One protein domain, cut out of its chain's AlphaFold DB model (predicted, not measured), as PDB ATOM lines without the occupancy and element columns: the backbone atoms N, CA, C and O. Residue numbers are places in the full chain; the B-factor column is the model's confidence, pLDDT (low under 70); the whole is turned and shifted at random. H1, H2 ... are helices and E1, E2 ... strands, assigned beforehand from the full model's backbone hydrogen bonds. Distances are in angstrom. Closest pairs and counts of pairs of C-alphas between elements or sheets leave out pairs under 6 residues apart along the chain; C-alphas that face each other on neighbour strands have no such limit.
ATOM      1  N   VAL A  82      26.094 -37.816 -12.204       97.75
ATOM      2  CA  VAL A  82      26.392 -36.572 -11.488       97.75
ATOM      3  C   VAL A  82      25.241 -35.605 -11.766       97.75
ATOM      4  O   VAL A  82      24.898 -35.375 -12.924       97.75
ATOM      5  N   VAL A  83      24.590 -35.098 -10.721       98.06
ATOM      6  CA  VAL A  83      23.451 -34.172 -10.833       98.06
ATOM      7  C   VAL A  83      23.929 -32.729 -10.836       98.06
ATOM      8  O   VAL A  83      23.475 -31.942 -11.662       98.06
ATOM      9  N   SER A  84      24.840 -32.387  -9.929       98.00
ATOM     10  CA  SER A  84      25.406 -31.047  -9.820       98.00
ATOM     11  C   SER A  84      26.829 -31.109  -9.262       98.00
ATOM     12  O   SER A  84      27.188 -32.034  -8.527       98.00
ATOM     13  N   VAL A  85      27.647 -30.130  -9.651       98.31
ATOM     14  CA  VAL A  85      29.002 -29.914  -9.134       98.31
ATOM     15  C   VAL A  85      29.108 -28.447  -8.750       98.31
ATOM     16  O   VAL A  85      29.076 -27.574  -9.618       98.31
ATOM     17  N   SER A  86      29.231 -28.176  -7.456       97.69
ATOM     18  CA  SER A  86      29.274 -26.816  -6.921       97.69
ATOM     19  C   SER A  86      30.651 -26.529  -6.320       97.69
ATOM     20  O   SER A  86      31.079 -27.259  -5.423       97.69
ATOM     21  N   PRO A  87      31.382 -25.500  -6.788       97.94
ATOM     22  CA  PRO A  87      32.638 -25.100  -6.169       97.94
ATOM     23  C   PRO A  87      32.379 -24.462  -4.798       97.94
ATOM     24  O   PRO A  87      31.406 -23.734  -4.608       97.94
ATOM     25  N   ALA A  88      33.284 -24.696  -3.856       97.19
ATOM     26  CA  ALA A  88      33.226 -24.147  -2.510       97.19
ATOM     27  C   ALA A  88      34.638 -23.855  -1.984       97.19
ATOM     28  O   ALA A  88      35.619 -24.472  -2.395       97.19
ATOM     29  N   ILE A  89      34.750 -22.917  -1.044       97.00
ATOM     30  CA  ILE A  89      36.007 -22.633  -0.337       97.00
ATOM     31  C   ILE A  89      35.893 -23.131   1.101       97.00
ATOM     32  O   ILE A  89      34.959 -22.753   1.814       97.00
ATOM     33  N   ARG A  90      36.870 -23.932   1.544       95.75
ATOM     34  CA  ARG A  90      36.994 -24.389   2.934       95.75
ATOM     35  C   ARG A  90      38.423 -24.162   3.423       95.75
ATOM     36  O   ARG A  90      39.340 -24.872   3.028       95.75
ATOM     37  N   GLY A  91      38.603 -23.178   4.305       95.31
ATOM     38  CA  GLY A  91      39.941 -22.747   4.721       95.31
ATOM     39  C   GLY A  91      40.732 -22.194   3.533       95.31
ATOM     40  O   GLY A  91      40.234 -21.319   2.828       95.31
ATOM     41  N   ASP A  92      41.929 -22.737   3.308       96.44
ATOM     42  CA  ASP A  92      42.838 -22.338   2.224       96.44
ATOM     43  C   ASP A  92      42.700 -23.205   0.955       96.44
ATOM     44  O   ASP A  92      43.489 -23.065   0.017       96.44
ATOM     45  N   ASP A  93      41.699 -24.088   0.908       97.62
ATOM     46  CA  ASP A  93      41.485 -25.027  -0.192       97.62
ATOM     47  C   ASP A  93      40.202 -24.723  -0.976       97.62
ATOM     48  O   ASP A  93      39.133 -24.441  -0.417       97.62
ATOM     49  N   LEU A  94      40.312 -24.838  -2.303       97.88
ATOM     50  CA  LEU A  94      39.179 -25.033  -3.196       97.88
ATOM     51  C   LEU A  94      38.724 -26.486  -3.061       97.88
ATOM     52  O   LEU A  94      39.499 -27.427  -3.270       97.88
ATOM     53  N   VAL A  95      37.448 -26.652  -2.745       97.94
ATOM     54  CA  VAL A  95      36.765 -27.939  -2.668       97.94
ATOM     55  C   VAL A  95      35.544 -27.923  -3.591       97.94
ATOM     56  O   VAL A  95      35.158 -26.870  -4.104       97.94
ATOM     57  N   CYS A  96      34.929 -29.076  -3.826       97.88
ATOM     58  CA  CYS A  96      33.626 -29.144  -4.476       97.88
ATOM     59  C   CYS A  96      32.636 -30.003  -3.696       97.88
ATOM     60  O   CYS A  96      33.001 -30.988  -3.052       97.88
ATOM     61  N   ASP A  97      31.374 -29.609  -3.798       97.88
ATOM     62  CA  ASP A  97      30.231 -30.396  -3.374       97.88
ATOM     63  C   ASP A  97      29.622 -31.043  -4.620       97.88
ATOM     64  O   ASP A  97      29.433 -30.391  -5.653       97.88
ATOM     65  N   VAL A  98      29.372 -32.346  -4.545       98.19
ATOM     66  CA  VAL A  98      28.900 -33.153  -5.667       98.19
ATOM     67  C   VAL A  98      27.616 -33.853  -5.261       98.19
ATOM     68  O   VAL A  98      27.598 -34.656  -4.323       98.19
ATOM     69  N   GLU A  99      26.553 -33.586  -6.012       98.38
ATOM     70  CA  GLU A  99      25.308 -34.332  -5.894       98.38
ATOM     71  C   GLU A  99      25.283 -35.450  -6.927       98.38
ATOM     72  O   GLU A  99      25.539 -35.234  -8.115       98.38
ATOM     73  N   THR A 100      24.943 -36.660  -6.496       97.94
ATOM     74  CA  THR A 100      24.876 -37.829  -7.376       97.94
ATOM     75  C   THR A 100      23.545 -38.547  -7.242       97.94
ATOM     76  O   THR A 100      22.776 -38.329  -6.309       97.94
ATOM     77  N   ARG A 101      23.245 -39.417  -8.206       97.25
ATOM     78  CA  ARG A 101      22.148 -40.388  -8.119       97.25
ATOM     79  C   ARG A 101      22.611 -41.731  -8.663       97.25
ATOM     80  O   ARG A 101      23.515 -41.779  -9.489       97.25
ATOM     81  N   GLY A 102      21.959 -42.805  -8.222       95.19
ATOM     82  CA  GLY A 102      22.258 -44.166  -8.685       95.19
ATOM     83  C   GLY A 102      23.482 -44.808  -8.018       95.19
ATOM     84  O   GLY A 102      23.960 -45.834  -8.496       95.19
ATOM     85  N   LEU A 103      23.986 -44.229  -6.919       96.38
ATOM     86  CA  LEU A 103      25.071 -44.796  -6.115       96.38
ATOM     87  C   LEU A 103      24.562 -45.342  -4.761       96.38
ATOM     88  O   LEU A 103      23.660 -44.757  -4.167       96.38
ATOM     89  N   PRO A 104      25.114 -46.458  -4.249       95.81
ATOM     90  CA  PRO A 104      25.941 -47.401  -5.000       95.81
ATOM     91  C   PRO A 104      25.111 -48.058  -6.116       95.81
ATOM     92  O   PRO A 104      23.885 -48.163  -6.003       95.81
ATOM     93  N   THR A 105      25.775 -48.514  -7.180       95.12
ATOM     94  CA  THR A 105      25.102 -49.282  -8.239       95.12
ATOM     95  C   THR A 105      24.518 -50.573  -7.664       95.12
ATOM     96  O   THR A 105      24.939 -51.046  -6.604       95.12
ATOM     97  N   GLU A 106      23.540 -51.172  -8.346       93.12
ATOM     98  CA  GLU A 106      22.936 -52.423  -7.872       93.12
ATOM     99  C   GLU A 106      23.978 -53.545  -7.733       93.12
ATOM    100  O   GLU A 106      23.969 -54.285  -6.749       93.12
ATOM    101  N   GLU A 107      24.917 -53.626  -8.675       92.31
ATOM    102  CA  GLU A 107      26.018 -54.590  -8.654       92.31
ATOM    103  C   GLU A 107      26.942 -54.384  -7.451       92.31
ATOM    104  O   GLU A 107      27.262 -55.345  -6.754       92.31
ATOM    105  N   ALA A 108      27.311 -53.134  -7.149       94.06
ATOM    106  CA  ALA A 108      28.088 -52.806  -5.956       94.06
ATOM    107  C   ALA A 108      27.314 -53.143  -4.672       94.06
ATOM    108  O   ALA A 108      27.843 -53.772  -3.759       94.06
ATOM    109  N   ALA A 109      26.023 -52.811  -4.601       95.00
ATOM    110  CA  ALA A 109      25.194 -53.169  -3.452       95.00
ATOM    111  C   ALA A 109      25.097 -54.694  -3.252       95.00
ATOM    112  O   ALA A 109      25.155 -55.176  -2.119       95.00
ATOM    113  N   ARG A 110      24.963 -55.458  -4.343       92.88
ATOM    114  CA  ARG A 110      24.926 -56.926  -4.320       92.88
ATOM    115  C   ARG A 110      26.265 -57.512  -3.875       92.88
ATOM    116  O   ARG A 110      26.274 -58.398  -3.027       92.88
ATOM    117  N   SER A 111      27.366 -56.980  -4.393       92.88
ATOM    118  CA  SER A 111      28.728 -57.367  -4.026       92.88
ATOM    119  C   SER A 111      29.006 -57.144  -2.536       92.88
ATOM    120  O   SER A 111      29.375 -58.091  -1.839       92.88
ATOM    121  N   MET A 112      28.685 -55.954  -2.005       95.31
ATOM    122  CA  MET A 112      28.816 -55.660  -0.571       95.31
ATOM    123  C   MET A 112      28.028 -56.639   0.296       95.31
ATOM    124  O   MET A 112      28.568 -57.181   1.255       95.31
ATOM    125  N   ARG A 113      26.765 -56.922  -0.052       92.62
ATOM    126  CA  ARG A 113      25.938 -57.898   0.682       92.62
ATOM    127  C   ARG A 113      26.492 -59.322   0.612       92.62
ATOM    128  O   ARG A 113      26.278 -60.093   1.539       92.62
ATOM    129  N   GLY A 114      27.213 -59.658  -0.457       90.06
ATOM    130  CA  GLY A 114      27.966 -60.907  -0.587       90.06
ATOM    131  C   GLY A 114      29.260 -60.950   0.236       90.06
ATOM    132  O   GLY A 114      29.975 -61.947   0.176       90.06
ATOM    133  N   GLY A 115      29.577 -59.888   0.985       91.50
ATOM    134  CA  GLY A 115      30.797 -59.761   1.780       91.50
ATOM    135  C   GLY A 115      32.010 -59.267   0.989       91.50
ATOM    136  O   GLY A 115      33.111 -59.231   1.533       91.50
ATOM    137  N   LEU A 116      31.834 -58.876  -0.279       93.88
ATOM    138  CA  LEU A 116      32.915 -58.359  -1.113       93.88
ATOM    139  C   LEU A 116      32.935 -56.821  -1.096       93.88
ATOM    140  O   LEU A 116      31.935 -56.173  -1.411       93.88
ATOM    141  N   PRO A 117      34.077 -56.198  -0.761       96.50
ATOM    142  CA  PRO A 117      34.236 -54.753  -0.838       96.50
ATOM    143  C   PRO A 117      33.999 -54.227  -2.257       96.50
ATOM    144  O   PRO A 117      34.610 -54.695  -3.218       96.50
ATOM    145  N   SER A 118      33.159 -53.207  -2.372       96.38
ATOM    146  CA  SER A 118      32.934 -52.411  -3.581       96.38
ATOM    147  C   SER A 118      33.703 -51.089  -3.503       96.38
ATOM    148  O   SER A 118      34.388 -50.806  -2.517       96.38
ATOM    149  N   GLY A 119      33.609 -50.249  -4.532       96.44
ATOM    150  CA  GLY A 119      34.170 -48.906  -4.445       96.44
ATOM    151  C   GLY A 119      33.581 -47.915  -5.430       96.44
ATOM    152  O   GLY A 119      32.912 -48.296  -6.386       96.44
ATOM    153  N   VAL A 120      33.846 -46.639  -5.185       97.50
ATOM    154  CA  VAL A 120      33.557 -45.544  -6.115       97.50
ATOM    155  C   VAL A 120      34.825 -44.712  -6.237       97.50
ATOM    156  O   VAL A 120      35.306 -44.163  -5.245       97.50
ATOM    157  N   GLU A 121      35.386 -44.655  -7.442       97.62
ATOM    158  CA  GLU A 121      36.452 -43.714  -7.774       97.62
ATOM    159  C   GLU A 121      35.829 -42.419  -8.296       97.62
ATOM    160  O   GLU A 121      34.929 -42.438  -9.138       97.62
ATOM    161  N   ILE A 122      36.313 -41.297  -7.779       98.00
ATOM    162  CA  ILE A 122      35.925 -39.952  -8.178       98.00
ATOM    163  C   ILE A 122      37.175 -39.254  -8.684       98.00
ATOM    164  O   ILE A 122      38.136 -39.054  -7.934       98.00
ATOM    165  N   VAL A 123      37.168 -38.876  -9.955       98.19
ATOM    166  CA  VAL A 123      38.224 -38.067 -10.558       98.19
ATOM    167  C   VAL A 123      37.720 -36.638 -10.634       98.19
ATOM    168  O   VAL A 123      36.695 -36.379 -11.252       98.19
ATOM    169  N   VAL A 124      38.426 -35.721  -9.979       98.50
ATOM    170  CA  VAL A 124      38.087 -34.299  -9.943       98.50
ATOM    171  C   VAL A 124      39.168 -33.525 -10.679       98.50
ATOM    172  O   VAL A 124      40.319 -33.473 -10.238       98.50
ATOM    173  N   ASP A 125      38.792 -32.916 -11.793       98.62
ATOM    174  CA  ASP A 125      39.666 -32.104 -12.625       98.62
ATOM    175  C   ASP A 125      39.306 -30.624 -12.474       98.62
ATOM    176  O   ASP A 125      38.167 -30.219 -12.703       98.62
ATOM    177  N   LEU A 126      40.294 -29.797 -12.132       98.56
ATOM    178  CA  LEU A 126      40.197 -28.346 -12.237       98.56
ATOM    179  C   LEU A 126      40.699 -27.921 -13.612       98.56
ATOM    180  O   LEU A 126      41.867 -28.130 -13.947       98.56
ATOM    181  N   VAL A 127      39.822 -27.301 -14.384       98.56
ATOM    182  CA  VAL A 127      40.069 -26.885 -15.759       98.56
ATOM    183  C   VAL A 127      40.155 -25.361 -15.830       98.56
ATOM    184  O   VAL A 127      39.320 -24.665 -15.253       98.56
ATOM    185  N   GLY A 128      41.178 -24.838 -16.507       97.88
ATOM    186  CA  GLY A 128      41.377 -23.403 -16.736       97.88
ATOM    187  C   GLY A 128      40.638 -22.878 -17.965       97.88
ATOM    188  O   GLY A 128      40.145 -23.654 -18.774       97.88
ATOM    189  N   GLY A 129      40.598 -21.555 -18.151       94.38
ATOM    190  CA  GLY A 129      39.870 -20.904 -19.254       94.38
ATOM    191  C   GLY A 129      40.258 -21.324 -20.686       94.38
ATOM    192  O   GLY A 129      39.506 -21.042 -21.613       94.38
ATOM    193  N   THR A 130      41.394 -22.001 -20.878       94.44
ATOM    194  CA  THR A 130      41.845 -22.600 -22.154       94.44
ATOM    195  C   THR A 130      41.388 -24.055 -22.346       94.44
ATOM    196  O   THR A 130      41.796 -24.706 -23.302       94.44
ATOM    197  N   ASP A 131      40.545 -24.566 -21.447       94.62
ATOM    198  CA  ASP A 131      40.134 -25.971 -21.321       94.62
ATOM    199  C   ASP A 131      41.260 -26.957 -20.953       94.62
ATOM    200  O   ASP A 131      41.098 -28.174 -21.046       94.62
ATOM    201  N   GLU A 132      42.399 -26.449 -20.478       97.06
ATOM    202  CA  GLU A 132      43.493 -27.275 -19.968       97.06
ATOM    203  C   GLU A 132      43.234 -27.743 -18.528       97.06
ATOM    204  O   GLU A 132      42.796 -26.970 -17.671       97.06
ATOM    205  N   THR A 133      43.525 -29.013 -18.236       98.12
ATOM    206  CA  THR A 133      43.494 -29.535 -16.864       98.12
ATOM    207  C   THR A 133      44.684 -28.983 -16.082       98.12
ATOM    208  O   THR A 133      45.827 -29.368 -16.321       98.12
ATOM    209  N   ILE A 134      44.410 -28.107 -15.118       97.88
ATOM    210  CA  ILE A 134      45.413 -27.503 -14.232       97.88
ATOM    211  C   ILE A 134      45.761 -28.470 -13.100       97.88
ATOM    212  O   ILE A 134      46.929 -28.662 -12.761       97.88
ATOM    213  N   VAL A 135      44.740 -29.086 -12.500       98.12
ATOM    214  CA  VAL A 135      44.888 -30.033 -11.390       98.12
ATOM    215  C   VAL A 135      43.972 -31.220 -11.628       98.12
ATOM    216  O   VAL A 135      42.825 -31.043 -12.019       98.12
ATOM    217  N   ARG A 136      44.472 -32.424 -11.343       98.31
ATOM    218  CA  ARG A 136      43.689 -33.660 -11.301       98.31
ATOM    219  C   ARG A 136      43.834 -34.301  -9.930       98.31
ATOM    220  O   ARG A 136      44.951 -34.573  -9.482       98.31
ATOM    221  N   ARG A 137      42.713 -34.567  -9.270       98.12
ATOM    222  CA  ARG A 137      42.629 -35.296  -8.001       98.12
ATOM    223  C   ARG A 137      41.828 -36.570  -8.187       98.12
ATOM    224  O   ARG A 137      40.928 -36.638  -9.014       98.12
ATOM    225  N   ARG A 138      42.193 -37.593  -7.422       97.75
ATOM    226  CA  ARG A 138      41.480 -38.866  -7.377       97.75
ATOM    227  C   ARG A 138      41.140 -39.167  -5.934       97.75
ATOM    228  O   ARG A 138      42.036 -39.188  -5.091       97.75
ATOM    229  N   VAL A 139      39.862 -39.387  -5.680       97.38
ATOM    230  CA  VAL A 139      39.327 -39.796  -4.387       97.38
ATOM    231  C   VAL A 139      38.708 -41.169  -4.573       97.38
ATOM    232  O   VAL A 139      37.963 -41.395  -5.522       97.38
ATOM    233  N   PHE A 140      39.042 -42.104  -3.693       97.56
ATOM    234  CA  PHE A 140      38.513 -43.458  -3.755       97.56
ATOM    235  C   PHE A 140      37.792 -43.783  -2.455       97.56
ATOM    236  O   PHE A 140      38.419 -43.830  -1.396       97.56
ATOM    237  N   PHE A 141      36.492 -44.048  -2.561       98.00
ATOM    238  CA  PHE A 141      35.692 -44.569  -1.464       98.00
ATOM    239  C   PHE A 141      35.653 -46.089  -1.554       98.00
ATOM    240  O   PHE A 141      35.080 -46.649  -2.493       98.00
ATOM    241  N   ARG A 142      36.234 -46.770  -0.564       97.81
ATOM    242  CA  ARG A 142      36.047 -48.213  -0.385       97.81
ATOM    243  C   ARG A 142      34.753 -48.431   0.382       97.81
ATOM    244  O   ARG A 142      34.597 -47.916   1.483       97.81
ATOM    245  N   LEU A 143      33.841 -49.197  -0.203       98.19
ATOM    246  CA  LEU A 143      32.539 -49.491   0.379       98.19
ATOM    247  C   LEU A 143      32.499 -50.956   0.806       98.19
ATOM    248  O   LEU A 143      32.856 -51.841   0.028       98.19
ATOM    249  N   SER A 144      32.072 -51.237   2.028       97.62
ATOM    250  CA  SER A 144      31.991 -52.604   2.541       97.62
ATOM    251  C   SER A 144      30.772 -52.788   3.438       97.62
ATOM    252  O   SER A 144      30.172 -51.823   3.911       97.62
ATOM    253  N   TYR A 145      30.388 -54.045   3.640       97.75
ATOM    254  CA  TYR A 145      29.401 -54.441   4.635       97.75
ATOM    255  C   TYR A 145      30.080 -55.386   5.621       97.75
ATOM    256  O   TYR A 145      30.636 -56.410   5.218       97.75
ATOM    257  N   ASP A 146      30.084 -55.016   6.897       96.44
ATOM    258  CA  ASP A 146      30.593 -55.866   7.965       96.44
ATOM    259  C   ASP A 146      29.479 -56.827   8.388       96.44
ATOM    260  O   ASP A 146      28.491 -56.418   8.990       96.44
ATOM    261  N   LEU A 147      29.631 -58.110   8.053       93.12
ATOM    262  CA  LEU A 147      28.640 -59.145   8.359       93.12
ATOM    263  C   LEU A 147      28.457 -59.385   9.864       93.12
ATOM    264  O   LEU A 147      27.438 -59.942  10.256       93.12
ATOM    265  N   TRP A 148      29.438 -59.023  10.694       94.56
ATOM    266  CA  TRP A 148      29.379 -59.254  12.137       94.56
ATOM    267  C   TRP A 148      28.714 -58.109  12.879       94.56
ATOM    268  O   TRP A 148      27.966 -58.342  13.824       94.56
ATOM    269  N   GLU A 149      29.022 -56.881  12.471       95.88
ATOM    270  CA  GLU A 149      28.406 -55.680  13.036       95.88
ATOM    271  C   GLU A 149      27.088 -55.312  12.338       95.88
ATOM    272  O   GLU A 149      26.352 -54.476  12.848       95.88
ATOM    273  N   GLU A 150      26.796 -55.920  11.186       96.56
ATOM    274  CA  GLU A 150      25.644 -55.619  10.328       96.56
ATOM    275  C   GLU A 150      25.585 -54.145   9.882       96.56
ATOM    276  O   GLU A 150      24.516 -53.577   9.664       96.56
ATOM    277  N   VAL A 151      26.754 -53.519   9.699       97.75
ATOM    278  CA  VAL A 151      26.887 -52.112   9.285       97.75
ATOM    279  C   VAL A 151      27.573 -51.974   7.933       97.75
ATOM    280  O   VAL A 151      28.500 -52.711   7.585       97.75
ATOM    281  N   PHE A 152      27.163 -50.962   7.176       98.25
ATOM    282  CA  PHE A 152      27.877 -50.512   5.989       98.25
ATOM    283  C   PHE A 152      28.993 -49.547   6.384       98.25
ATOM    284  O   PHE A 152      28.828 -48.720   7.284       98.25
ATOM    285  N   ARG A 153      30.122 -49.611   5.683       98.31
ATOM    286  CA  ARG A 153      31.264 -48.721   5.893       98.31
ATOM    287  C   ARG A 153      31.679 -48.060   4.588       98.31
ATOM    288  O   ARG A 153      31.665 -48.695   3.534       98.31
ATOM    289  N   ALA A 154      32.056 -46.789   4.680       98.12
ATOM    290  CA  ALA A 154      32.749 -46.063   3.626       98.12
ATOM    291  C   ALA A 154      34.094 -45.576   4.169       98.12
ATOM    292  O   ALA A 154      34.139 -44.851   5.164       98.12
ATOM    293  N   GLU A 155      35.180 -45.979   3.518       97.88
ATOM    294  CA  GLU A 155      36.544 -45.614   3.892       97.88
ATOM    295  C   GLU A 155      37.169 -44.720   2.814       97.88
ATOM    296  O   GLU A 155      37.124 -45.042   1.626       97.88
ATOM    297  N   GLU A 156      37.788 -43.620   3.242       96.38
ATOM    298  CA  GLU A 156      38.484 -42.649   2.391       96.38
ATOM    299  C   GLU A 156      39.746 -42.164   3.111       96.38
ATOM    300  O   GLU A 156      39.671 -41.627   4.215       96.38
ATOM    301  N   GLY A 157      40.926 -42.344   2.510       91.75
ATOM    302  CA  GLY A 157      42.166 -41.755   3.039       91.75
ATOM    303  C   GLY A 157      42.497 -42.124   4.496       91.75
ATOM    304  O   GLY A 157      43.166 -41.356   5.181       91.75
ATOM    305  N   GLY A 158      42.011 -43.270   4.987       93.44
ATOM    306  CA  GLY A 158      42.167 -43.715   6.379       93.44
ATOM    307  C   GLY A 158      41.080 -43.229   7.346       93.44
ATOM    308  O   GLY A 158      41.074 -43.650   8.498       93.44
ATOM    309  N   SER A 159      40.152 -42.385   6.890       95.44
ATOM    310  CA  SER A 159      38.926 -42.059   7.620       95.44
ATOM    311  C   SER A 159      37.843 -43.088   7.310       95.44
ATOM    312  O   SER A 159      37.681 -43.493   6.161       95.44
ATOM    313  N   GLU A 160      37.078 -43.485   8.325       97.25
ATOM    314  CA  GLU A 160      35.971 -44.439   8.212       97.25
ATOM    315  C   GLU A 160      34.661 -43.758   8.622       97.25
ATOM    316  O   GLU A 160      34.599 -43.057   9.634       97.25
ATOM    317  N   ARG A 161      33.599 -43.992   7.848       98.12
ATOM    318  CA  ARG A 161      32.220 -43.644   8.208       98.12
ATOM    319  C   ARG A 161      31.363 -44.900   8.227       98.12
ATOM    320  O   ARG A 161      31.489 -45.745   7.341       98.12
ATOM    321  N   ARG A 162      30.482 -45.000   9.223       98.25
ATOM    322  CA  ARG A 162      29.588 -46.145   9.443       98.25
ATOM    323  C   ARG A 162      28.142 -45.762   9.169       98.25
ATOM    324  O   ARG A 162      27.734 -44.645   9.477       98.25
ATOM    325  N   PHE A 163      27.381 -46.701   8.617       98.25
ATOM    326  CA  PHE A 163      25.976 -46.527   8.275       98.25
ATOM    327  C   PHE A 163      25.193 -47.793   8.621       98.25
ATOM    328  O   PHE A 163      25.513 -48.875   8.132       98.25
ATOM    329  N   ASP A 164      24.120 -47.649   9.395       97.94
ATOM    330  CA  ASP A 164      23.297 -48.789   9.831       97.94
ATOM    331  C   ASP A 164      22.459 -49.389   8.693       97.94
ATOM    332  O   ASP A 164      21.966 -50.508   8.778       97.94
ATOM    333  N   THR A 165      22.256 -48.638   7.604       97.38
ATOM    334  CA  THR A 165      21.445 -49.087   6.470       97.38
ATOM    335  C   THR A 165      22.064 -48.695   5.134       97.38
ATOM    336  O   THR A 165      22.763 -47.686   5.011       97.38
ATOM    337  N   LEU A 166      21.721 -49.456   4.088       96.62
ATOM    338  CA  LEU A 166      22.098 -49.124   2.713       96.62
ATOM    339  C   LEU A 166      21.499 -47.783   2.260       96.62
ATOM    340  O   LEU A 166      22.099 -47.099   1.438       96.62
ATOM    341  N   ALA A 167      20.328 -47.405   2.783       97.00
ATOM    342  CA  ALA A 167      19.699 -46.125   2.474       97.00
ATOM    343  C   ALA A 167      20.530 -44.954   3.018       97.00
ATOM    344  O   ALA A 167      20.784 -44.006   2.285       97.00
ATOM    345  N   SER A 168      21.037 -45.060   4.251       97.88
ATOM    346  CA  SER A 168      21.919 -44.046   4.841       97.88
ATOM    347  C   SER A 168      23.249 -43.931   4.087       97.88
ATOM    348  O   SER A 168      23.706 -42.820   3.822       97.88
ATOM    349  N   LEU A 169      23.843 -45.063   3.679       98.06
ATOM    350  CA  LEU A 169      25.028 -45.061   2.811       98.06
ATOM    351  C   LEU A 169      24.730 -44.390   1.459       98.06
ATOM    352  O   LEU A 169      25.532 -43.601   0.968       98.06
ATOM    353  N   ARG A 170      23.575 -44.693   0.855       97.50
ATOM    354  CA  ARG A 170      23.133 -44.076  -0.400       97.50
ATOM    355  C   ARG A 170      23.008 -42.565  -0.256       97.50
ATOM    356  O   ARG A 170      23.596 -41.863  -1.061       97.50
ATOM    357  N   SER A 171      22.327 -42.071   0.776       97.12
ATOM    358  CA  SER A 171      22.194 -40.627   1.002       97.12
ATOM    359  C   SER A 171      23.545 -39.937   1.193       97.12
ATOM    360  O   SER A 171      23.735 -38.821   0.724       97.12
ATOM    361  N   PHE A 172      24.516 -40.607   1.821       97.75
ATOM    362  CA  PHE A 172      25.885 -40.097   1.892       97.75
ATOM    363  C   PHE A 172      26.546 -39.982   0.507       97.75
ATOM    364  O   PHE A 172      27.174 -38.968   0.217       97.75
ATOM    365  N   LEU A 173      26.392 -40.986  -0.361       97.69
ATOM    366  CA  LEU A 173      26.944 -40.949  -1.722       97.69
ATOM    367  C   LEU A 173      26.182 -39.986  -2.647       97.69
ATOM    368  O   LEU A 173      26.768 -39.440  -3.580       97.69
ATOM    369  N   GLU A 174      24.893 -39.755  -2.394       97.56
ATOM    370  CA  GLU A 174      24.065 -38.780  -3.113       97.56
ATOM    371  C   GLU A 174      24.500 -37.336  -2.845       97.56
ATOM    372  O   GLU A 174      24.260 -36.476  -3.686       97.56
ATOM    373  N   THR A 175      25.154 -37.059  -1.713       97.19
ATOM    374  CA  THR A 175      25.619 -35.712  -1.355       97.19
ATOM    375  C   THR A 175      27.013 -35.766  -0.735       97.19
ATOM    376  O   THR A 175      27.188 -35.844   0.485       97.19
ATOM    377  N   MET A 176      28.030 -35.697  -1.590       96.94
ATOM    378  CA  MET A 176      29.431 -35.703  -1.176       96.94
ATOM    379  C   MET A 176      29.935 -34.271  -1.078       96.94
ATOM    380  O   MET A 176      30.067 -33.585  -2.087       96.94
ATOM    381  N   ASN A 177      30.223 -33.827   0.143       96.44
ATOM    382  CA  ASN A 177      30.603 -32.443   0.404       96.44
ATOM    383  C   ASN A 177      32.097 -32.305   0.691       96.44
ATOM    384  O   ASN A 177      32.664 -33.078   1.468       96.44
ATOM    385  N   GLY A 178      32.699 -31.242   0.169       95.94
ATOM    386  CA  GLY A 178      34.072 -30.852   0.453       95.94
ATOM    387  C   GLY A 178      35.125 -31.778  -0.150       95.94
ATOM    388  O   GLY A 178      36.155 -32.004   0.487       95.94
ATOM    389  N   LEU A 179      34.883 -32.313  -1.349       97.06
ATOM    390  CA  LEU A 179      35.888 -33.075  -2.082       97.06
ATOM    391  C   LEU A 179      37.059 -32.150  -2.457       97.06
ATOM    392  O   LEU A 179      36.830 -31.078  -3.019       97.06
ATOM    393  N   PRO A 180      38.313 -32.519  -2.149       97.06
ATOM    394  CA  PRO A 180      39.455 -31.635  -2.348       97.06
ATOM    395  C   PRO A 180      39.780 -31.450  -3.834       97.06
ATOM    396  O   PRO A 180      39.946 -32.426  -4.568       97.06
ATOM    397  N   VAL A 181      39.952 -30.195  -4.259       97.94
ATOM    398  CA  VAL A 181      40.313 -29.842  -5.640       97.94
ATOM    399  C   VAL A 181      41.757 -29.341  -5.687       97.94
ATOM    400  O   VAL A 181      42.652 -30.030  -6.190       97.94
ATOM    401  N   ALA A 182      42.021 -28.155  -5.133       98.06
ATOM    402  CA  ALA A 182      43.328 -27.506  -5.201       98.06
ATOM    403  C   ALA A 182      43.522 -26.463  -4.084       98.06
ATOM    404  O   ALA A 182      42.560 -25.799  -3.709       98.06
ATOM    405  N   PRO A 183      44.761 -26.237  -3.611       97.94
ATOM    406  CA  PRO A 183      45.057 -25.117  -2.719       97.94
ATOM    407  C   PRO A 183      44.841 -23.768  -3.413       97.94
ATOM    408  O   PRO A 183      45.304 -23.570  -4.541       97.94
ATOM    409  N   LEU A 184      44.224 -22.803  -2.726       97.50
ATOM    410  CA  LEU A 184      43.925 -21.476  -3.281       97.50
ATOM    411  C   LEU A 184      45.179 -20.658  -3.600       97.50
ATOM    412  O   LEU A 184      45.176 -19.874  -4.544       97.50
ATOM    413  N   ALA A 185      46.265 -20.855  -2.846       97.12
ATOM    414  CA  ALA A 185      47.519 -20.122  -3.035       97.12
ATOM    415  C   ALA A 185      48.148 -20.325  -4.429       97.12
ATOM    416  O   ALA A 185      48.943 -19.495  -4.867       97.12
ATOM    417  N   GLY A 186      47.806 -21.421  -5.118       96.19
ATOM    418  CA  GLY A 186      48.281 -21.722  -6.470       96.19
ATOM    419  C   GLY A 186      47.361 -21.237  -7.592       96.19
ATOM    420  O   GLY A 186      47.681 -21.458  -8.758       96.19
ATOM    421  N   LEU A 187      46.222 -20.617  -7.268       97.31
ATOM    422  CA  LEU A 187      45.213 -20.210  -8.244       97.31
ATOM    423  C   LEU A 187      45.227 -18.691  -8.449       97.31
ATOM    424  O   LEU A 187      45.339 -17.908  -7.507       97.31
ATOM    425  N   SER A 188      45.104 -18.272  -9.707       97.06
ATOM    426  CA  SER A 188      44.952 -16.866 -10.069       97.06
ATOM    427  C   SER A 188      43.526 -16.408  -9.783       97.06
ATOM    428  O   SER A 188      42.570 -17.086 -10.147       97.06
ATOM    429  N   LYS A 189      43.361 -15.237  -9.167       95.69
ATOM    430  CA  LYS A 189      42.030 -14.697  -8.845       95.69
ATOM    431  C   LYS A 189      41.264 -14.220 -10.081       95.69
ATOM    432  O   LYS A 189      40.041 -14.303 -10.098       95.69
ATOM    433  N   ASP A 190      41.984 -13.789 -11.115       95.81
ATOM    434  CA  ASP A 190      41.403 -13.212 -12.334       95.81
ATOM    435  C   ASP A 190      41.031 -14.273 -13.385       95.81
ATOM    436  O   ASP A 190      40.307 -13.999 -14.350       95.81
ATOM    437  N   ALA A 191      41.547 -15.493 -13.223       97.12
ATOM    438  CA  ALA A 191      41.299 -16.591 -14.143       97.12
ATOM    439  C   ALA A 191      39.910 -17.207 -13.926       97.12
ATOM    440  O   ALA A 191      39.368 -17.220 -12.821       97.12
ATOM    441  N   ARG A 192      39.341 -17.741 -15.012       97.81
ATOM    442  CA  ARG A 192      38.111 -18.536 -14.967       97.81
ATOM    443  C   ARG A 192      38.451 -20.014 -14.879       97.81
ATOM    444  O   ARG A 192      39.359 -20.484 -15.567       97.81
ATOM    445  N   TYR A 193      37.675 -20.719 -14.074       98.38
ATOM    446  CA  TYR A 193      37.841 -22.129 -13.776       98.38
ATOM    447  C   TYR A 193      36.530 -22.885 -13.960       98.38
ATOM    448  O   TYR A 193      35.452 -22.305 -13.848       98.38
ATOM    449  N   ARG A 194      36.634 -24.185 -14.215       98.31
ATOM    450  CA  ARG A 194      35.526 -25.143 -14.202       98.31
ATOM    451  C   ARG A 194      35.996 -26.421 -13.523       98.31
ATOM    452  O   ARG A 194      37.138 -26.830 -13.717       98.31
ATOM    453  N   ILE A 195      35.130 -27.057 -12.744       98.62
ATOM    454  CA  ILE A 195      35.416 -28.360 -12.142       98.62
ATOM    455  C   ILE A 195      34.693 -29.427 -12.957       98.62
ATOM    456  O   ILE A 195      33.487 -29.323 -13.170       98.62
ATOM    457  N   ARG A 196      35.423 -30.447 -13.410       98.62
ATOM    458  CA  ARG A 196      34.874 -31.661 -14.023       98.62
ATOM    459  C   ARG A 196      35.001 -32.816 -13.039       98.62
ATOM    460  O   ARG A 196      36.027 -32.952 -12.375       98.62
ATOM    461  N   VAL A 197      33.959 -33.629 -12.941       98.50
ATOM    462  CA  VAL A 197      33.902 -34.792 -12.057       98.50
ATOM    463  C   VAL A 197      33.525 -36.015 -12.874       98.50
ATOM    464  O   VAL A 197      32.441 -36.050 -13.452       98.50
ATOM    465  N   ASP A 198      34.387 -37.027 -12.861       98.12
ATOM    466  CA  ASP A 198      34.084 -38.359 -13.375       98.12
ATOM    467  C   ASP A 198      33.886 -39.327 -12.205       98.12
ATOM    468  O   ASP A 198      34.714 -39.415 -11.298       98.12
ATOM    469  N   LEU A 199      32.794 -40.085 -12.242       97.25
ATOM    470  CA  LEU A 199      32.478 -41.152 -11.303       97.25
ATOM    471  C   LEU A 199      32.653 -42.501 -11.988       97.25
ATOM    472  O   LEU A 199      32.036 -42.781 -13.022       97.25
ATOM    473  N   VAL A 200      33.448 -43.362 -11.362       96.44
ATOM    474  CA  VAL A 200      33.678 -44.737 -11.798       96.44
ATOM    475  C   VAL A 200      33.274 -45.675 -10.657       96.44
ATOM    476  O   VAL A 200      34.052 -45.920  -9.731       96.44
ATOM    477  N   PRO A 201      32.032 -46.188 -10.663       95.81
ATOM    478  CA  PRO A 201      31.620 -47.195  -9.706       95.81
ATOM    479  C   PRO A 201      32.296 -48.529 -10.024       95.81
ATOM    480  O   PRO A 201      32.463 -48.923 -11.179       95.81
ATOM    481  N   HIS A 202      32.640 -49.262  -8.976       94.38
ATOM    482  CA  HIS A 202      33.204 -50.595  -9.069       94.38
ATOM    483  C   HIS A 202      32.390 -51.563  -8.221       94.38
ATOM    484  O   HIS A 202      32.317 -51.423  -6.998       94.38
ATOM    485  N   ALA A 203      31.841 -52.591  -8.871       93.38
ATOM    486  CA  ALA A 203      31.165 -53.683  -8.178       93.38
ATOM    487  C   ALA A 203      32.105 -54.404  -7.197       93.38
ATOM    488  O   ALA A 203      31.693 -54.793  -6.117       93.38
ATOM    489  N   ILE A 204      33.388 -54.543  -7.536       92.81
ATOM    490  CA  ILE A 204      34.425 -55.020  -6.615       92.81
ATOM    491  C   ILE A 204      35.548 -53.992  -6.609       92.81
ATOM    492  O   ILE A 204      36.006 -53.570  -7.670       92.81
ATOM    493  N   ALA A 205      36.006 -53.594  -5.424       93.81
ATOM    494  CA  ALA A 205      37.096 -52.640  -5.278       93.81
ATOM    495  C   ALA A 205      38.345 -53.102  -6.067       93.81
ATOM    496  O   ALA A 205      38.710 -54.279  -5.975       93.81
ATOM    497  N   PRO A 206      39.056 -52.209  -6.786       91.81
ATOM    498  CA  PRO A 206      40.231 -52.579  -7.582       91.81
ATOM    499  C   PRO A 206      41.291 -53.369  -6.804       91.81
ATOM    500  O   PRO A 206      41.801 -54.369  -7.300       91.81
ATOM    501  N   ALA A 207      41.567 -52.979  -5.555       91.06
ATOM    502  CA  ALA A 207      42.516 -53.685  -4.694       91.06
ATOM    503  C   ALA A 207      42.075 -55.123  -4.365       91.06
ATOM    504  O   ALA A 207      42.917 -56.006  -4.233       91.06
ATOM    505  N   GLU A 208      40.769 -55.366  -4.244       91.56
ATOM    506  CA  GLU A 208      40.244 -56.704  -3.974       91.56
ATOM    507  C   GLU A 208      40.273 -57.570  -5.235       91.56
ATOM    508  O   GLU A 208      40.689 -58.723  -5.178       91.56
ATOM    509  N   ARG A 209      39.948 -56.991  -6.398       88.56
ATOM    510  CA  ARG A 209      40.122 -57.672  -7.690       88.56
ATOM    511  C   ARG A 209      41.566 -58.116  -7.908       88.56
ATOM    512  O   ARG A 209      41.780 -59.256  -8.303       88.56
ATOM    513  N   ALA A 210      42.537 -57.251  -7.607       87.94
ATOM    514  CA  ALA A 210      43.956 -57.592  -7.706       87.94
ATOM    515  C   ALA A 210      44.323 -58.776  -6.794       87.94
ATOM    516  O   ALA A 210      44.919 -59.740  -7.260       87.94
ATOM    517  N   ARG A 211      43.877 -58.765  -5.528       87.12
ATOM    518  CA  ARG A 211      44.104 -59.880  -4.587       87.12
ATOM    519  C   ARG A 211      43.496 -61.194  -5.067       87.12
ATOM    520  O   ARG A 211      44.140 -62.235  -4.976       87.12
ATOM    521  N   ILE A 212      42.264 -61.150  -5.570       85.56
ATOM    522  CA  ILE A 212      41.579 -62.323  -6.122       85.56
ATOM    523  C   ILE A 212      42.346 -62.853  -7.339       85.56
ATOM    524  O   ILE A 212      42.558 -64.058  -7.447       85.56
ATOM    525  N   ALA A 213      42.801 -61.968  -8.230       84.44
ATOM    526  CA  ALA A 213      43.586 -62.348  -9.400       84.44
ATOM    527  C   ALA A 213      44.920 -63.009  -9.013       84.44
ATOM    528  O   ALA A 213      45.253 -64.060  -9.561       84.44
ATOM    529  N   ASP A 214      45.639 -62.445  -8.038       84.12
ATOM    530  CA  ASP A 214      46.895 -63.002  -7.521       84.12
ATOM    531  C   ASP A 214      46.685 -64.392  -6.903       84.12
ATOM    532  O   ASP A 214      47.471 -65.312  -7.140       84.12
ATOM    533  N   TRP A 215      45.601 -64.570  -6.144       81.75
ATOM    534  CA  TRP A 215      45.245 -65.854  -5.539       81.75
ATOM    535  C   TRP A 215      44.946 -66.922  -6.602       81.75
ATOM    536  O   TRP A 215      45.507 -68.017  -6.550       81.75
ATOM    537  N   ILE A 216      44.156 -66.575  -7.624       80.56
ATOM    538  CA  ILE A 216      43.848 -67.466  -8.754       80.56
ATOM    539  C   ILE A 216      45.121 -67.840  -9.527       80.56
ATOM    540  O   ILE A 216      45.296 -68.995  -9.916       80.56
ATOM    541  N   ALA A 217      46.025 -66.882  -9.750       81.31
ATOM    542  CA  ALA A 217      47.284 -67.132 -10.447       81.31
ATOM    543  C   ALA A 217      48.223 -68.058  -9.650       81.31
ATOM    544  O   ALA A 217      48.949 -68.856 -10.246       81.31
ATOM    545  N   GLY A 218      48.199 -67.975  -8.316       78.94
ATOM    546  CA  GLY A 218      49.009 -68.807  -7.427       78.94
ATOM    547  C   GLY A 218      48.581 -70.278  -7.373       78.94
ATOM    548  O   GLY A 218      49.442 -71.156  -7.306       78.94
ATOM    549  N   GLU A 219      47.279 -70.571  -7.447       66.06
ATOM    550  CA  GLU A 219      46.772 -71.953  -7.390       66.06
ATOM    551  C   GLU A 219      47.146 -72.780  -8.632       66.06
ATOM    552  O   GLU A 219      47.449 -73.967  -8.514       66.06
ATOM    553  N   ALA A 254      33.528 -59.153 -16.484       56.53
ATOM    554  CA  ALA A 254      33.244 -57.750 -16.213       56.53
ATOM    555  C   ALA A 254      34.398 -56.903 -16.773       56.53
ATOM    556  O   ALA A 254      35.246 -56.399 -16.038       56.53
ATOM    557  N   ASN A 255      34.452 -56.815 -18.103       54.03
ATOM    558  CA  ASN A 255      35.359 -55.963 -18.852       54.03
ATOM    559  C   ASN A 255      35.350 -54.559 -18.231       54.03
ATOM    560  O   ASN A 255      34.283 -53.975 -18.016       54.03
ATOM    561  N   GLU A 256      36.540 -54.005 -17.972       56.78
ATOM    562  CA  GLU A 256      36.736 -52.659 -17.403       56.78
ATOM    563  C   GLU A 256      35.958 -51.562 -18.159       56.78
ATOM    564  O   GLU A 256      35.653 -50.509 -17.592       56.78
ATOM    565  N   GLU A 257      35.585 -51.823 -19.413       53.41
ATOM    566  CA  GLU A 257      34.842 -50.919 -20.289       53.41
ATOM    567  C   GLU A 257      33.344 -50.773 -19.968       53.41
ATOM    568  O   GLU A 257      32.777 -49.742 -20.319       53.41
ATOM    569  N   SER A 258      32.693 -51.717 -19.272       58.00
ATOM    570  CA  SER A 258      31.239 -51.627 -19.002       58.00
ATOM    571  C   SER A 258      30.886 -51.079 -17.617       58.00
ATOM    572  O   SER A 258      29.718 -51.099 -17.221       58.00
ATOM    573  N   SER A 259      31.866 -50.585 -16.858       67.31
ATOM    574  CA  SER A 259      31.561 -49.865 -15.619       67.31
ATOM    575  C   SER A 259      30.782 -48.607 -15.998       67.31
ATOM    576  O   SER A 259      31.334 -47.750 -16.684       67.31
ATOM    577  N   ALA A 260      29.515 -48.499 -15.594       82.75
ATOM    578  CA  ALA A 260      28.686 -47.336 -15.897       82.75
ATOM    579  C   ALA A 260      29.368 -46.058 -15.379       82.75
ATOM    580  O   ALA A 260      29.380 -45.803 -14.176       82.75
ATOM    581  N   ARG A 261      29.987 -45.288 -16.281       92.88
ATOM    582  CA  ARG A 261      30.660 -44.029 -15.948       92.88
ATOM    583  C   ARG A 261      29.646 -42.901 -15.969       92.88
ATOM    584  O   ARG A 261      28.810 -42.832 -16.865       92.88
ATOM    585  N   ALA A 262      29.771 -41.998 -15.010       95.75
ATOM    586  CA  ALA A 262      29.019 -40.758 -14.997       95.75
ATOM    587  C   ALA A 262      29.981 -39.582 -14.983       95.75
ATOM    588  O   ALA A 262      30.961 -39.611 -14.249       95.75
ATOM    589  N   ALA A 263      29.674 -38.549 -15.755       97.44
ATOM    590  CA  ALA A 263      30.427 -37.307 -15.760       97.44
ATOM    591  C   ALA A 263      29.494 -36.141 -15.430       97.44
ATOM    592  O   ALA A 263      28.303 -36.177 -15.746       97.44
ATOM    593  N   GLY A 264      30.044 -35.114 -14.800       97.75
ATOM    594  CA  GLY A 264      29.374 -33.846 -14.554       97.75
ATOM    595  C   GLY A 264      30.381 -32.714 -14.491       97.75
ATOM    596  O   GLY A 264      31.570 -32.928 -14.253       97.75
ATOM    597  N   GLU A 265      29.909 -31.496 -14.711       98.50
ATOM    598  CA  GLU A 265      30.743 -30.307 -14.642       98.50
ATOM    599  C   GLU A 265      30.014 -29.158 -13.952       98.50
ATOM    600  O   GLU A 265      28.785 -29.096 -13.960       98.50
ATOM    601  N   SER A 266      30.786 -28.274 -13.327       98.12
ATOM    602  CA  SER A 266      30.280 -27.009 -12.803       98.12
ATOM    603  C   SER A 266      30.131 -25.982 -13.926       98.12
ATOM    604  O   SER A 266      30.749 -26.100 -14.989       98.12
ATOM    605  N   ASP A 267      29.420 -24.893 -13.647       97.88
ATOM    606  CA  ASP A 267      29.561 -23.675 -14.439       97.88
ATOM    607  C   ASP A 267      30.989 -23.114 -14.338       97.88
ATOM    608  O   ASP A 267      31.764 -23.455 -13.437       97.88
ATOM    609  N   TRP A 268      31.343 -22.237 -15.277       97.81
ATOM    610  CA  TRP A 268      32.587 -21.475 -15.214       97.81
ATOM    611  C   TRP A 268      32.512 -20.395 -14.133       97.81
ATOM    612  O   TRP A 268      31.670 -19.503 -14.238       97.81
ATOM    613  N   PHE A 269      33.457 -20.390 -13.197       97.62
ATOM    614  CA  PHE A 269      33.515 -19.451 -12.072       97.62
ATOM    615  C   PHE A 269      34.883 -18.771 -11.947       97.62
ATOM    616  O   PHE A 269      35.892 -19.249 -12.475       97.62
ATOM    617  N   ARG A 270      34.929 -17.662 -11.212       97.12
ATOM    618  CA  ARG A 270      36.160 -17.092 -10.645       97.12
ATOM    619  C   ARG A 270      36.234 -17.366  -9.153       97.12
ATOM    620  O   ARG A 270      35.212 -17.503  -8.492       97.12
ATOM    621  N   ILE A 271      37.445 -17.391  -8.599       96.94
ATOM    622  CA  ILE A 271      37.647 -17.647  -7.163       96.94
ATOM    623  C   ILE A 271      36.916 -16.615  -6.290       96.94
ATOM    624  O   ILE A 271      36.396 -16.963  -5.236       96.94
ATOM    625  N   GLU A 272      36.833 -15.363  -6.744       95.19
ATOM    626  CA  GLU A 272      36.126 -14.275  -6.053       95.19
ATOM    627  C   GLU A 272      34.593 -14.421  -6.031       95.19
ATOM    628  O   GLU A 272      33.936 -13.805  -5.196       95.19
ATOM    629  N   GLU A 273      34.024 -15.236  -6.923       94.50
ATOM    630  CA  GLU A 273      32.575 -15.463  -7.038       94.50
ATOM    631  C   GLU A 273      32.090 -16.589  -6.112       94.50
ATOM    632  O   GLU A 273      30.890 -16.722  -5.866       94.50
ATOM    633  N   ILE A 274      33.008 -17.413  -5.596       93.38
ATOM    634  CA  ILE A 274      32.665 -18.567  -4.768       93.38
ATOM    635  C   ILE A 274      32.293 -18.083  -3.367       93.38
ATOM    636  O   ILE A 274      33.120 -17.536  -2.634       93.38
TER     637      ILE A 274
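Overview. This is residues 82 to 219 and 254 to 274 of the 281 residues of the protein "DUF4390 domain-containing protein" of Candidatus Latescibacteria bacterium (UniProt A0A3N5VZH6). A long, strongly twisted sheet of six strands has a smaller sheet of three strands partly face to face with it, their strands crossed, and two short helices, H1 and H2, over one of its faces. A third helix, H3, lies at one end, and its residues 210 to 219 stick out. The printed part has 159 residues, with three named helices and nine named strands, in the order E1 E2 H1 E3 E4 E5 E6 H2 E7 E8 H3 E9 along the chain; the class is mixed, helices and strands. Both sheets are antiparallel, ordered E6 E5 E4 E3 E8 E9 and E1 E2 E7. The whole is compact, with a radius of gyration of the C-alphas of 17.3 A, and elongated, spanning 57 by 35 by 25 A.

Along the chain. E1, residues 82 to 90, begins at C-alpha 82 (26.392, -36.572, -11.488). E2 is residues 93 to 101, 25.9 A long, and H1 residues 106 to 113. E3, residues 118 to 128, measures 33.0 A, and E4, residues 133 to 146, 38.4 A. E5 is residues 151 to 156, E6 159 to 163, H2 166 to 174 and E7 175 to 183. E8, residues 193 to 202, is 29.2 A long; H3, residues 206 to 219, is 20.4 A long. E9, residues 262 to 265, ends at C-alpha 265 (30.743, -30.307, -14.642).

Arrangement. E3 E4 E5 E6 form a meander, each strand the antiparallel neighbour of the one before; N 122 and O 139 of E3 and E4 are 2.8 A apart, within hydrogen-bond range. So are N 123 and O 198 of E3 and E8, 2.8 A, and N 197 and O 264 of E8 and E9, 2.8 A. The two sheets form a sandwich, two sheets face to face, with strands at 44 degrees; the closest C-alphas of E4 and E7 are those of Arg 137 and Val 181, 6.4 A. In the smaller sheet N 86 and O 97 of the hairpin E1 and E2 are 2.9 A apart, and N 96 and O 179 of E2 and E7 2.9 A. H1 and H2 lie on the same face of the larger sheet, making two layers, helices on one face of a sheet. H2, at a height over the sheet of 9.1 A, runs along the strands, at 4 degrees to E5 on the local plane. H3 only grazes that sheet with residues 206 to 209. In H1, H2 and H3 every O i to N i+4 pair is within hydrogen-bond range.

Size, cuts and confidence. The C-alphas of Asp 190 and Glu 219 are the two farthest apart, 59.2 A. Residues 220 to 253 are not printed; C-alphas 219 and 254 are 21.5 A apart across the cut. Of the links printed whole, none is long. The mean pLDDT of the printed part is 94.0; residues 219 and 254 to 259 are under 70.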